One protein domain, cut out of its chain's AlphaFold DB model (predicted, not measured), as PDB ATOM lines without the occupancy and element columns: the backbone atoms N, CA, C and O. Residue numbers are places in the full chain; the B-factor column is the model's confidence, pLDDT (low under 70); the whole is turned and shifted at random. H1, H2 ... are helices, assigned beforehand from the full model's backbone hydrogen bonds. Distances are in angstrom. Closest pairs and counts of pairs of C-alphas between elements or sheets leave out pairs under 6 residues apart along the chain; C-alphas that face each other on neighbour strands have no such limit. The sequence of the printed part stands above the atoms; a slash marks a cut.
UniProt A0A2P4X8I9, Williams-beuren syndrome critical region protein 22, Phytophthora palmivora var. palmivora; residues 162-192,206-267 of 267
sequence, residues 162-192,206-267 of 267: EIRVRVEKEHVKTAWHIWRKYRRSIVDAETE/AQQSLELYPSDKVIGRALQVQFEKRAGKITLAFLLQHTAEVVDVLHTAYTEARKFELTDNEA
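Overview. This is residues 162 to 192 and 206 to 267 of the 267 residues of the protein "Williams-beuren syndrome critical region protein 22" of Phytophthora palmivora var. palmivora (UniProt A0A2P4X8I9). Long helices H1 and H5 spread as a V from a contact in H1's first half; H3 packs on both, crossing H1. Short H4 packs on H1, and H2 lies off the body's edge. The printed part has 93 residues, 81 of them in five named helices in order H1 to H5, with no named strand; its class is all helix, and it is compact, with a radius of gyration of the C-alphas of 14.0 A and spans of 42 by 35 by 28 A.

Along the chain. H1, residues 162 to 192, 45.1 A, begins at C-alpha (49.855, -33.671, 80.684). H2 is 206 to 210, H3 214 to 231, 24.7 A, and H4 236 to 241. H5, 243 to 263, 30.6 A, ends at C-alpha (15.293, -42.371, 68.414).

Arrangement. H1, the hub, touches H3 with residues 175 to 183 alone, about perpendicular at 85 degrees; closest C-alphas Trp 179 and Gly 220, 5.0 A. H3 touches H5 at a shallow tilt of 31 degrees, opposite ways; closest C-alphas Ser 215 and Ala 257, 5.0 A. Every O i to N i+4 pair is within hydrogen-bond range in H1, H2, H4 and H5, and 12 of 14 in H3.

Size, cuts and confidence. Residues 193 to 205 are not printed, a 19.5 A gap between C-alphas 192 and 206. No link printed whole is long. Confidence is under 70 at 191 to 192, 206 to 210 and 265 to 267.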
ATOM      1  N   GLU A 162      50.375 -35.006  80.366       85.81
ATOM      2  CA  GLU A 162      49.855 -33.671  80.684       85.81
ATOM      3  C   GLU A 162      48.511 -33.390  80.001       85.81
ATOM      4  O   GLU A 162      47.580 -32.865  80.622       85.81
ATOM      5  N   ILE A 163      48.386 -33.779  78.728       84.56
ATOM      6  CA  ILE A 163      47.153 -33.617  77.951       84.56
ATOM      7  C   ILE A 163      46.049 -34.490  78.547       84.56
ATOM      8  O   ILE A 163      44.939 -33.996  78.748       84.56
ATOM      9  N   ARG A 164      46.352 -35.751  78.872       88.38
ATOM     10  CA  ARG A 164      45.417 -36.678  79.517       88.38
ATOM     11  C   ARG A 164      44.880 -36.098  80.821       88.38
ATOM     12  O   ARG A 164      43.680 -35.857  80.913       88.38
ATOM     13  N   VAL A 165      45.767 -35.760  81.760       89.31
ATOM     14  CA  VAL A 165      45.407 -35.194  83.072       89.31
ATOM     15  C   VAL A 165      44.537 -33.950  82.914       89.31
ATOM     16  O   VAL A 165      43.536 -33.775  83.615       89.31
ATOM     17  N   ARG A 166      44.888 -33.068  81.973       88.50
ATOM     18  CA  ARG A 166      44.096 -31.873  81.682       88.50
ATOM     19  C   ARG A 166      42.693 -32.235  81.194       88.50
ATOM     20  O   ARG A 166      41.726 -31.692  81.718       88.50
ATOM     21  N   VAL A 167      42.572 -33.090  80.181       87.56
ATOM     22  CA  VAL A 167      41.279 -33.425  79.566       87.56
ATOM     23  C   VAL A 167      40.387 -34.169  80.556       87.56
ATOM     24  O   VAL A 167      39.210 -33.839  80.691       87.56
ATOM     25  N   GLU A 168      40.944 -35.116  81.301       91.56
ATOM     26  CA  GLU A 168      40.263 -35.836  82.371       91.56
ATOM     27  C   GLU A 168      39.729 -34.896  83.463       91.56
ATOM     28  O   GLU A 168      38.556 -34.956  83.837       91.56
ATOM     29  N   LYS A 169      40.543 -33.934  83.914       91.88
ATOM     30  CA  LYS A 169      40.120 -32.924  84.895       91.88
ATOM     31  C   LYS A 169      38.924 -32.104  84.411       91.88
ATOM     32  O   LYS A 169      38.060 -31.748  85.213       91.88
ATOM     33  N   GLU A 170      38.855 -31.792  83.121       90.50
ATOM     34  CA  GLU A 170      37.723 -31.063  82.545       90.50
ATOM     35  C   GLU A 170      36.458 -31.932  82.491       90.50
ATOM     36  O   GLU A 170      35.377 -31.439  82.821       90.50
ATOM     37  N   HIS A 171      36.575 -33.232  82.195       92.88
ATOM     38  CA  HIS A 171      35.456 -34.179  82.319       92.88
ATOM     39  C   HIS A 171      34.921 -34.203  83.755       92.88
ATOM     40  O   HIS A 171      33.720 -34.030  83.967       92.88
ATOM     41  N   VAL A 172      35.809 -34.309  84.748       95.81
ATOM     42  CA  VAL A 172      35.439 -34.313  86.170       95.81
ATOM     43  C   VAL A 172      34.761 -33.006  86.589       95.81
ATOM     44  O   VAL A 172      33.744 -33.028  87.284       95.81
ATOM     45  N   LYS A 173      35.271 -31.846  86.154       94.25
ATOM     46  CA  LYS A 173      34.642 -30.543  86.444       94.25
ATOM     47  C   LYS A 173      33.234 -30.451  85.863       94.25
ATOM     48  O   LYS A 173      32.324 -29.989  86.557       94.25
ATOM     49  N   THR A 174      33.050 -30.899  84.624       92.75
ATOM     50  CA  THR A 174      31.742 -30.919  83.967       92.75
ATOM     51  C   THR A 174      30.785 -31.879  84.668       92.75
ATOM     52  O   THR A 174      29.674 -31.475  85.011       92.75
ATOM     53  N   ALA A 175      31.229 -33.097  84.990       95.31
ATOM     54  CA  ALA A 175      30.457 -34.070  85.761       95.31
ATOM     55  C   ALA A 175      30.034 -33.498  87.125       95.31
ATOM     56  O   ALA A 175      28.872 -33.586  87.512       95.31
ATOM     57  N   TRP A 176      30.942 -32.807  87.821       96.50
ATOM     58  CA  TRP A 176      30.635 -32.102  89.065       96.50
ATOM     59  C   TRP A 176      29.565 -31.014  88.887       96.50
ATOM     60  O   TRP A 176      28.684 -30.857  89.736       96.50
ATOM     61  N   HIS A 177      29.625 -30.244  87.798       93.75
ATOM     62  CA  HIS A 177      28.626 -29.214  87.503       93.75
ATOM     63  C   HIS A 177      27.249 -29.822  87.225       93.75
ATOM     64  O   HIS A 177      26.256 -29.338  87.779       93.75
ATOM     65  N   ILE A 178      27.196 -30.900  86.439       94.62
ATOM     66  CA  ILE A 178      25.972 -31.657  86.157       94.62
ATOM     67  C   ILE A 178      25.397 -32.234  87.448       94.62
ATOM     68  O   ILE A 178      24.241 -31.966  87.769       94.62
ATOM     69  N   TRP A 179      26.214 -32.915  88.256       95.56
ATOM     70  CA  TRP A 179      25.803 -33.464  89.548       95.56
ATOM     71  C   TRP A 179      25.183 -32.401  90.459       95.56
ATOM     72  O   TRP A 179      24.106 -32.595  91.021       95.56
ATOM     73  N   ARG A 180      25.821 -31.230  90.580       94.38
ATOM     74  CA  ARG A 180      25.285 -30.125  91.388       94.38
ATOM     75  C   ARG A 180      23.931 -29.632  90.893       94.38
ATOM     76  O   ARG A 180      23.109 -29.231  91.716       94.38
ATOM     77  N   LYS A 181      23.713 -29.581  89.577       92.06
ATOM     78  CA  LYS A 181      22.411 -29.231  88.997       92.06
ATOM     79  C   LYS A 181      21.383 -30.325  89.279       92.06
ATOM     80  O   LYS A 181      20.339 -30.015  89.838       92.06
ATOM     81  N   TYR A 182      21.722 -31.577  88.990       93.81
ATOM     82  CA  TYR A 182      20.859 -32.738  89.189       93.81
ATOM     83  C   TYR A 182      20.399 -32.880  90.646       93.81
ATOM     84  O   TYR A 182      19.202 -32.903  90.918       93.81
ATOM     85  N   ARG A 183      21.329 -32.833  91.606       92.25
ATOM     86  CA  ARG A 183      20.999 -32.915  93.035       92.25
ATOM     87  C   ARG A 183      20.058 -31.798  93.489       92.25
ATOM     88  O   ARG A 183      19.195 -32.042  94.319       92.25
ATOM     89  N   ARG A 184      20.216 -30.573  92.967       89.00
ATOM     90  CA  ARG A 184      19.272 -29.480  93.261       89.00
ATOM     91  C   ARG A 184      17.880 -29.802  92.740       89.00
ATOM     92  O   ARG A 184      16.940 -29.667  93.501       89.00
ATOM     93  N   SER A 185      17.766 -30.313  91.513       87.62
ATOM     94  CA  SER A 185      16.458 -30.678  90.955       87.62
ATOM     95  C   SER A 185      15.724 -31.754  91.761       87.62
ATOM     96  O   SER A 185      14.507 -31.682  91.871       87.62
ATOM     97  N   ILE A 186      16.444 -32.699  92.377       87.94
ATOM     98  CA  ILE A 186      15.840 -33.700  93.273       87.94
ATOM     99  C   ILE A 186      15.392 -33.058  94.589       87.94
ATOM    100  O   ILE A 186      14.243 -33.211  94.984       87.94
ATOM    101  N   VAL A 187      16.279 -32.307  95.251       84.06
ATOM    102  CA  VAL A 187      15.979 -31.678  96.552       84.06
ATOM    103  C   VAL A 187      14.853 -30.650  96.434       84.06
ATOM    104  O   VAL A 187      14.014 -30.547  97.326       84.06
ATOM    105  N   ASP A 188      14.825 -29.884  95.345       77.69
ATOM    106  CA  ASP A 188      13.763 -28.916  95.080       77.69
ATOM    107  C   ASP A 188      12.428 -29.643  94.836       77.69
ATOM    108  O   ASP A 188      11.432 -29.242  95.429       77.69
ATOM    109  N   ALA A 189      12.410 -30.766  94.104       74.19
ATOM    110  CA  ALA A 189      11.207 -31.590  93.927       74.19
ATOM    111  C   ALA A 189      10.697 -32.209  95.248       74.19
ATOM    112  O   ALA A 189       9.496 -32.208  95.511       74.19
ATOM    113  N   GLU A 190      11.594 -32.686  96.117       72.81
ATOM    114  CA  GLU A 190      11.247 -33.168  97.466       72.81
ATOM    115  C   GLU A 190      10.713 -32.035  98.361       72.81
ATOM    116  O   GLU A 190       9.792 -32.224  99.160       72.81
ATOM    117  N   THR A 191      11.267 -30.829  98.213       66.69
ATOM    118  CA  THR A 191      10.844 -29.651  98.977       66.69
ATOM    119  C   THR A 191       9.510 -29.100  98.474       66.69
ATOM    120  O   THR A 191       8.711 -28.676  99.298       66.69
ATOM    121  N   GLU A 192       9.238 -29.115  97.166       60.22
ATOM    122  CA  GLU A 192       7.950 -28.719  96.571       60.22
ATOM    123  C   GLU A 192       6.815 -29.685  96.933       60.22
ATOM    124  O   GLU A 192       5.676 -29.254  97.104       60.22
ATOM    125  N   ALA A 206      19.516 -16.523  84.976       61.09
ATOM    126  CA  ALA A 206      19.906 -17.388  86.083       61.09
ATOM    127  C   ALA A 206      19.065 -18.676  86.099       61.09
ATOM    128  O   ALA A 206      19.622 -19.746  86.330       61.09
ATOM    129  N   GLN A 207      17.773 -18.599  85.766       61.50
ATOM    130  CA  GLN A 207      16.913 -19.773  85.559       61.50
ATOM    131  C   GLN A 207      17.409 -20.659  84.410       61.50
ATOM    132  O   GLN A 207      17.610 -21.852  84.610       61.50
ATOM    133  N   GLN A 208      17.724 -20.077  83.251       61.09
ATOM    134  CA  GLN A 208      18.253 -20.823  82.104       61.09
ATOM    135  C   GLN A 208      19.599 -21.503  82.419       61.09
ATOM    136  O   GLN A 208      19.869 -22.618  81.985       61.09
ATOM    137  N   SER A 209      20.446 -20.875  83.242       61.56
ATOM    138  CA  SER A 209      21.713 -21.482  83.675       61.56
ATOM    139  C   SER A 209      21.538 -22.714  84.578       61.56
ATOM    140  O   SER A 209      22.467 -23.518  84.697       61.56
ATOM    141  N   LEU A 210      20.367 -22.871  85.203       66.00
ATOM    142  CA  LEU A 210      20.012 -23.988  86.082       66.00
ATOM    143  C   LEU A 210      19.290 -25.121  85.352       66.00
ATOM    144  O   LEU A 210      19.219 -26.218  85.904       66.00
ATOM    145  N   GLU A 211      18.820 -24.877  84.130       74.25
ATOM    146  CA  GLU A 211      18.161 -25.882  83.311       74.25
ATOM    147  C   GLU A 211      19.085 -27.092  83.091       74.25
ATOM    148  O   GLU A 211      20.308 -26.963  82.902       74.25
ATOM    149  N   LEU A 212      18.484 -28.274  83.215       80.50
ATOM    150  CA  LEU A 212      19.105 -29.575  83.012       80.50
ATOM    151  C   LEU A 212      18.663 -30.096  81.655       80.50
ATOM    152  O   LEU A 212      17.472 -30.342  81.450       80.50
ATOM    153  N   TYR A 213      19.625 -30.314  80.762       84.19
ATOM    154  CA  TYR A 213      19.358 -31.032  79.523       84.19
ATOM    155  C   TYR A 213      18.918 -32.478  79.834       84.19
ATOM    156  O   TYR A 213      19.298 -33.014  80.881       84.19
ATOM    157  N   PRO A 214      18.140 -33.140  78.958       88.31
ATOM    158  CA  PRO A 214      17.753 -34.540  79.152       88.31
ATOM    159  C   PRO A 214      18.959 -35.455  79.415       88.31
ATOM    160  O   PRO A 214      18.989 -36.161  80.425       88.31
ATOM    161  N   SER A 215      20.012 -35.337  78.605       90.12
ATOM    162  CA  SER A 215      21.300 -36.009  78.829       90.12
ATOM    163  C   SER A 215      21.965 -35.695  80.174       90.12
ATOM    164  O   SER A 215      22.483 -36.609  80.818       90.12
ATOM    165  N   ASP A 216      21.892 -34.456  80.674       92.25
ATOM    166  CA  ASP A 216      22.429 -34.108  82.000       92.25
ATOM    167  C   ASP A 216      21.698 -34.856  83.131       92.25
ATOM    168  O   ASP A 216      22.311 -35.180  84.150       92.25
ATOM    169  N   LYS A 217      20.397 -35.153  82.978       92.94
ATOM    170  CA  LYS A 217      19.633 -35.933  83.969       92.94
ATOM    171  C   LYS A 217      20.101 -37.385  84.019       92.94
ATOM    172  O   LYS A 217      20.260 -37.927  85.112       92.94
ATOM    173  N   VAL A 218      20.347 -37.994  82.858       95.12
ATOM    174  CA  VAL A 218      20.870 -39.367  82.755       95.12
ATOM    175  C   VAL A 218      22.261 -39.447  83.384       95.12
ATOM    176  O   VAL A 218      22.497 -40.290  84.246       95.12
ATOM    177  N   ILE A 219      23.143 -38.501  83.046       95.31
ATOM    178  CA  ILE A 219      24.482 -38.391  83.641       95.31
ATOM    179  C   ILE A 219      24.392 -38.195  85.160       95.31
ATOM    180  O   ILE A 219      25.069 -38.884  85.917       95.31
ATOM    181  N   GLY A 220      23.551 -37.268  85.627       95.75
ATOM    182  CA  GLY A 220      23.366 -36.997  87.052       95.75
ATOM    183  C   GLY A 220      22.913 -38.230  87.835       95.75
ATOM    184  O   GLY A 220      23.475 -38.519  88.893       95.75
ATOM    185  N   ARG A 221      21.967 -38.997  87.279       95.69
ATOM    186  CA  ARG A 221      21.503 -40.270  87.844       95.69
ATOM    187  C   ARG A 221      22.609 -41.324  87.865       95.69
ATOM    188  O   ARG A 221      22.774 -42.002  88.874       95.69
ATOM    189  N   ALA A 222      23.382 -41.448  86.788       96.81
ATOM    190  CA  ALA A 222      24.495 -42.392  86.724       96.81
ATOM    191  C   ALA A 222      25.562 -42.077  87.788       96.81
ATOM    192  O   ALA A 222      25.996 -42.969  88.515       96.81
ATOM    193  N   LEU A 223      25.907 -40.794  87.964       96.94
ATOM    194  CA  LEU A 223      26.811 -40.345  89.029       96.94
ATOM    195  C   LEU A 223      26.262 -40.668  90.425       96.94
ATOM    196  O   LEU A 223      27.028 -41.071  91.299       96.94
ATOM    197  N   GLN A 224      24.949 -40.521  90.631       95.75
ATOM    198  CA  GLN A 224      24.291 -40.886  91.884       95.75
ATOM    199  C   GLN A 224      24.485 -42.370  92.206       95.75
ATOM    200  O   GLN A 224      25.035 -42.719  93.248       95.75
ATOM    201  N   VAL A 225      24.059 -43.234  91.280       95.88
ATOM    202  CA  VAL A 225      24.064 -44.691  91.447       95.88
ATOM    203  C   VAL A 225      25.481 -45.206  91.679       95.88
ATOM    204  O   VAL A 225      25.696 -46.027  92.571       95.88
ATOM    205  N   GLN A 226      26.449 -44.692  90.920       95.88
ATOM    206  CA  GLN A 226      27.823 -45.173  90.974       95.88
ATOM    207  C   GLN A 226      28.571 -44.699  92.228       95.88
ATOM    208  O   GLN A 226      29.325 -45.466  92.830       95.88
ATOM    209  N   PHE A 227      28.392 -43.436  92.632       96.44
ATOM    210  CA  PHE A 227      29.303 -42.798  93.585       96.44
ATOM    211  C   PHE A 227      28.672 -42.416  94.925       96.44
ATOM    212  O   PHE A 227      29.412 -42.287  95.899       96.44
ATOM    213  N   GLU A 228      27.353 -42.245  95.036       92.69
ATOM    214  CA  GLU A 228      26.743 -41.695  96.257       92.69
ATOM    215  C   GLU A 228      26.937 -42.617  97.464       92.69
ATOM    216  O   GLU A 228      27.391 -42.165  98.515       92.69
ATOM    217  N   LYS A 229      26.724 -43.928  97.290       92.38
ATOM    218  CA  LYS A 229      26.935 -44.920  98.357       92.38
ATOM    219  C   LYS A 229      28.392 -44.975  98.832       92.38
ATOM    220  O   LYS A 229      28.632 -45.155 100.020       92.38
ATOM    221  N   ARG A 230      29.360 -44.821  97.917       94.06
ATOM    222  CA  ARG A 230      30.802 -44.875  98.229       94.06
ATOM    223  C   ARG A 230      31.310 -43.573  98.844       94.06
ATOM    224  O   ARG A 230      32.132 -43.605  99.751       94.06
ATOM    225  N   ALA A 231      30.828 -42.434  98.355       91.56
ATOM    226  CA  ALA A 231      31.262 -41.118  98.808       91.56
ATOM    227  C   ALA A 231      30.543 -40.653 100.084       91.56
ATOM    228  O   ALA A 231      31.032 -39.749 100.761       91.56
ATOM    229  N   GLY A 232      29.342 -41.177 100.363       90.44
ATOM    230  CA  GLY A 232      28.370 -40.623 101.313       90.44
ATOM    231  C   GLY A 232      27.787 -39.293 100.820       90.44
ATOM    232  O   GLY A 232      26.580 -39.135 100.671       90.44
ATOM    233  N   LYS A 233      28.659 -38.334 100.499       91.38
ATOM    234  CA  LYS A 233      28.342 -37.089  99.803       91.38
ATOM    235  C   LYS A 233      29.353 -36.870  98.688       91.38
ATOM    236  O   LYS A 233      30.525 -36.611  98.947       91.38
ATOM    237  N   ILE A 234      28.887 -36.892  97.442       95.19
ATOM    238  CA  ILE A 234      29.745 -36.617  96.285       95.19
ATOM    239  C   ILE A 234      30.299 -35.186  96.389       95.19
ATOM    240  O   ILE A 234      29.544 -34.208  96.489       95.19
ATOM    241  N   THR A 235      31.628 -35.069  96.361       96.44
ATOM    242  CA  THR A 235      32.385 -33.807  96.344       96.44
ATOM    243  C   THR A 235      33.311 -33.761  95.131       96.44
ATOM    244  O   THR A 235      33.659 -34.797  94.571       96.44
ATOM    245  N   LEU A 236      33.763 -32.564  94.738       96.56
ATOM    246  CA  LEU A 236      34.745 -32.431  93.657       96.56
ATOM    247  C   LEU A 236      36.061 -33.164  93.972       96.56
ATOM    248  O   LEU A 236      36.624 -33.791  93.085       96.56
ATOM    249  N   ALA A 237      36.534 -33.107  95.222       96.56
ATOM    250  CA  ALA A 237      37.761 -33.790  95.637       96.56
ATOM    251  C   ALA A 237      37.644 -35.313  95.479       96.56
ATOM    252  O   ALA A 237      38.552 -35.938  94.941       96.56
ATOM    253  N   PHE A 238      36.497 -35.885  95.862       97.12
ATOM    254  CA  PHE A 238      36.206 -37.302  95.644       97.12
ATOM    255  C   PHE A 238      36.214 -37.657  94.151       97.12
ATOM    256  O   PHE A 238      36.882 -38.600  93.747       97.12
ATOM    257  N   LEU A 239      35.531 -36.877  93.304       97.19
ATOM    258  CA  LEU A 239      35.498 -37.159  91.864       97.19
ATOM    259  C   LEU A 239      36.891 -37.060  91.215       97.19
ATOM    260  O   LEU A 239      37.196 -37.841  90.324       97.19
ATOM    261  N   LEU A 240      37.752 -36.150  91.685       96.31
ATOM    262  CA  LEU A 240      39.140 -36.041  91.219       96.31
ATOM    263  C   LEU A 240      40.005 -37.246  91.630       96.31
ATOM    264  O   LEU A 240      40.914 -37.616  90.892       96.31
ATOM    265  N   GLN A 241      39.724 -37.883  92.770       96.12
ATOM    266  CA  GLN A 241      40.397 -39.129  93.170       96.12
ATOM    267  C   GLN A 241      39.962 -40.330  92.318       96.12
ATOM    268  O   GLN A 241      40.715 -41.286  92.181       96.12
ATOM    269  N   HIS A 242      38.777 -40.259  91.708       96.38
ATOM    270  CA  HIS A 242      38.174 -41.323  90.899       96.38
ATOM    271  C   HIS A 242      38.028 -40.920  89.430       96.38
ATOM    272  O   HIS A 242      37.038 -41.231  88.773       96.38
ATOM    273  N   THR A 243      39.019 -40.193  88.919       94.56
ATOM    274  CA  THR A 243      38.940 -39.502  87.630       94.56
ATOM    275  C   THR A 243      38.605 -40.434  86.458       94.56
ATOM    276  O   THR A 243      37.682 -40.126  85.708       94.56
ATOM    277  N   ALA A 244      39.282 -41.580  86.329       91.81
ATOM    278  CA  ALA A 244      39.020 -42.542  85.253       91.81
ATOM    279  C   ALA A 244      37.579 -43.083  85.295       91.81
ATOM    280  O   ALA A 244      36.857 -42.987  84.308       91.81
ATOM    281  N   GLU A 245      37.110 -43.529  86.470       95.06
ATOM    282  CA  GLU A 245      35.732 -44.016  86.647       95.06
ATOM    283  C   GLU A 245      34.692 -42.937  86.298       95.06
ATOM    284  O   GLU A 245      33.640 -43.229  85.735       95.06
ATOM    285  N   VAL A 246      34.960 -41.674  86.645       96.56
ATOM    286  CA  VAL A 246      34.057 -40.553  86.344       96.56
ATOM    287  C   VAL A 246      34.000 -40.271  84.843       96.56
ATOM    288  O   VAL A 246      32.922 -39.962  84.333       96.56
ATOM    289  N   VAL A 247      35.133 -40.358  84.141       93.75
ATOM    290  CA  VAL A 247      35.198 -40.200  82.681       93.75
ATOM    291  C   VAL A 247      34.382 -41.293  81.995       93.75
ATOM    292  O   VAL A 247      33.526 -40.955  81.178       93.75
ATOM    293  N   ASP A 248      34.572 -42.553  82.391       93.50
ATOM    294  CA  ASP A 248      33.845 -43.696  81.827       93.50
ATOM    295  C   ASP A 248      32.332 -43.552  82.042       93.50
ATOM    296  O   ASP A 248      31.553 -43.625  81.094       93.50
ATOM    297  N   VAL A 249      31.899 -43.236  83.270       95.56
ATOM    298  CA  VAL A 249      30.478 -42.986  83.572       95.56
ATOM    299  C   VAL A 249      29.922 -41.851  82.715       95.56
ATOM    300  O   VAL A 249      28.795 -41.946  82.227       95.56
ATOM    301  N   LEU A 250      30.690 -40.776  82.519       94.62
ATOM    302  CA  LEU A 250      30.258 -39.643  81.707       94.62
ATOM    303  C   LEU A 250      30.099 -40.034  80.232       94.62
ATOM    304  O   LEU A 250      29.104 -39.643  79.623       94.62
ATOM    305  N   HIS A 251      31.044 -40.784  79.660       93.75
ATOM    306  CA  HIS A 251      30.987 -41.259  78.271       93.75
ATOM    307  C   HIS A 251      29.844 -42.257  78.065       93.75
ATOM    308  O   HIS A 251      29.022 -42.051  77.169       93.75
ATOM    309  N   THR A 252      29.716 -43.273  78.922       94.38
ATOM    310  CA  THR A 252      28.638 -44.270  78.832       94.38
ATOM    311  C   THR A 252      27.260 -43.617  78.981       94.38
ATOM    312  O   THR A 252      26.428 -43.738  78.081       94.38
ATOM    313  N   ALA A 253      27.024 -42.853  80.055       94.94
ATOM    314  CA  ALA A 253      25.714 -42.250  80.319       94.94
ATOM    315  C   ALA A 253      25.315 -41.224  79.248       94.94
ATOM    316  O   ALA A 253      24.148 -41.137  78.864       94.94
ATOM    317  N   TYR A 254      26.280 -40.452  78.737       94.06
ATOM    318  CA  TYR A 254      26.023 -39.522  77.641       94.06
ATOM    319  C   TYR A 254      25.678 -40.256  76.340       94.06
ATOM    320  O   TYR A 254      24.744 -39.866  75.643       94.06
ATOM    321  N   THR A 255      26.394 -41.337  76.029       93.19
ATOM    322  CA  THR A 255      26.129 -42.163  74.845       93.19
ATOM    323  C   THR A 255      24.729 -42.761  74.885       93.19
ATOM    324  O   THR A 255      24.010 -42.702  73.890       93.19
ATOM    325  N   GLU A 256      24.321 -43.309  76.028       91.94
ATOM    326  CA  GLU A 256      22.972 -43.842  76.224       91.94
ATOM    327  C   GLU A 256      21.915 -42.754  76.047       91.94
ATOM    328  O   GLU A 256      20.993 -42.926  75.254       91.94
ATOM    329  N   ALA A 257      22.086 -41.604  76.703       91.94
ATOM    330  CA  ALA A 257      21.152 -40.492  76.576       91.94
ATOM    331  C   ALA A 257      20.988 -40.022  75.124       91.94
ATOM    332  O   ALA A 257      19.869 -39.778  74.681       91.94
ATOM    333  N   ARG A 258      22.086 -39.931  74.364       89.62
ATOM    334  CA  ARG A 258      22.027 -39.507  72.959       89.62
ATOM    335  C   ARG A 258      21.362 -40.526  72.052       89.62
ATOM    336  O   ARG A 258      20.679 -40.112  71.124       89.62
ATOM    337  N   LYS A 259      21.507 -41.827  72.319       88.00
ATOM    338  CA  LYS A 259      20.768 -42.856  71.574       88.00
ATOM    339  C   LYS A 259      19.259 -42.654  71.711       88.00
ATOM    340  O   LYS A 259      18.581 -42.651  70.695       88.00
ATOM    341  N   PHE A 260      18.768 -42.402  72.928       85.31
ATOM    342  CA  PHE A 260      17.348 -42.109  73.159       85.31
ATOM    343  C   PHE A 260      16.895 -40.801  72.493       85.31
ATOM    344  O   PHE A 260      15.863 -40.767  71.833       85.31
ATOM    345  N   GLU A 261      17.689 -39.731  72.606       84.81
ATOM    346  CA  GLU A 261      17.363 -38.445  71.971       84.81
ATOM    347  C   GLU A 261      17.285 -38.550  70.435       84.81
ATOM    348  O   GLU A 261      16.510 -37.828  69.815       84.81
ATOM    349  N   LEU A 262      18.078 -39.419  69.802       79.44
ATOM    350  CA  LEU A 262      18.015 -39.636  68.354       79.44
ATOM    351  C   LEU A 262      16.797 -40.476  67.954       79.44
ATOM    352  O   LEU A 262      16.121 -40.111  66.998       79.44
ATOM    353  N   THR A 263      16.466 -41.530  68.707       77.44
ATOM    354  CA  THR A 263      15.293 -42.371  68.414       77.44
ATOM    355  C   THR A 263      13.969 -41.625  68.581       77.44
ATOM    356  O   THR A 263      13.054 -41.844  67.797       77.44
ATOM    357  N   ASP A 264      13.873 -40.715  69.555       71.50
ATOM    358  CA  ASP A 264      12.661 -39.916  69.794       71.50
ATOM    359  C   ASP A 264      12.426 -38.840  68.716       71.50
ATOM    360  O   ASP A 264      11.312 -38.349  68.578       71.50
ATOM    361  N   ASN A 265      13.461 -38.454  67.958       61.25
ATOM    362  CA  ASN A 265      13.345 -37.481  66.864       61.25
ATOM    363  C   ASN A 265      13.000 -38.128  65.508       61.25
ATOM    364  O   ASN A 265      12.676 -37.408  64.563       61.25
ATOM    365  N   GLU A 266      13.115 -39.452  65.393       55.97
ATOM    366  CA  GLU A 266      12.791 -40.218  64.180       55.97
ATOM    367  C   GLU A 266      11.365 -40.810  64.201       55.97
ATOM    368  O   GLU A 266      10.917 -41.345  63.186       55.97
ATOM    369  N   ALA A 267      10.660 -40.701  65.335       48.41
ATOM    370  CA  ALA A 267       9.278 -41.143  65.547       48.41
ATOM    371  C   ALA A 267       8.272 -39.987  65.417       48.41
ATOM    372  O   ALA A 267       7.152 -40.250  64.917       48.41
TER     373      ALA A 267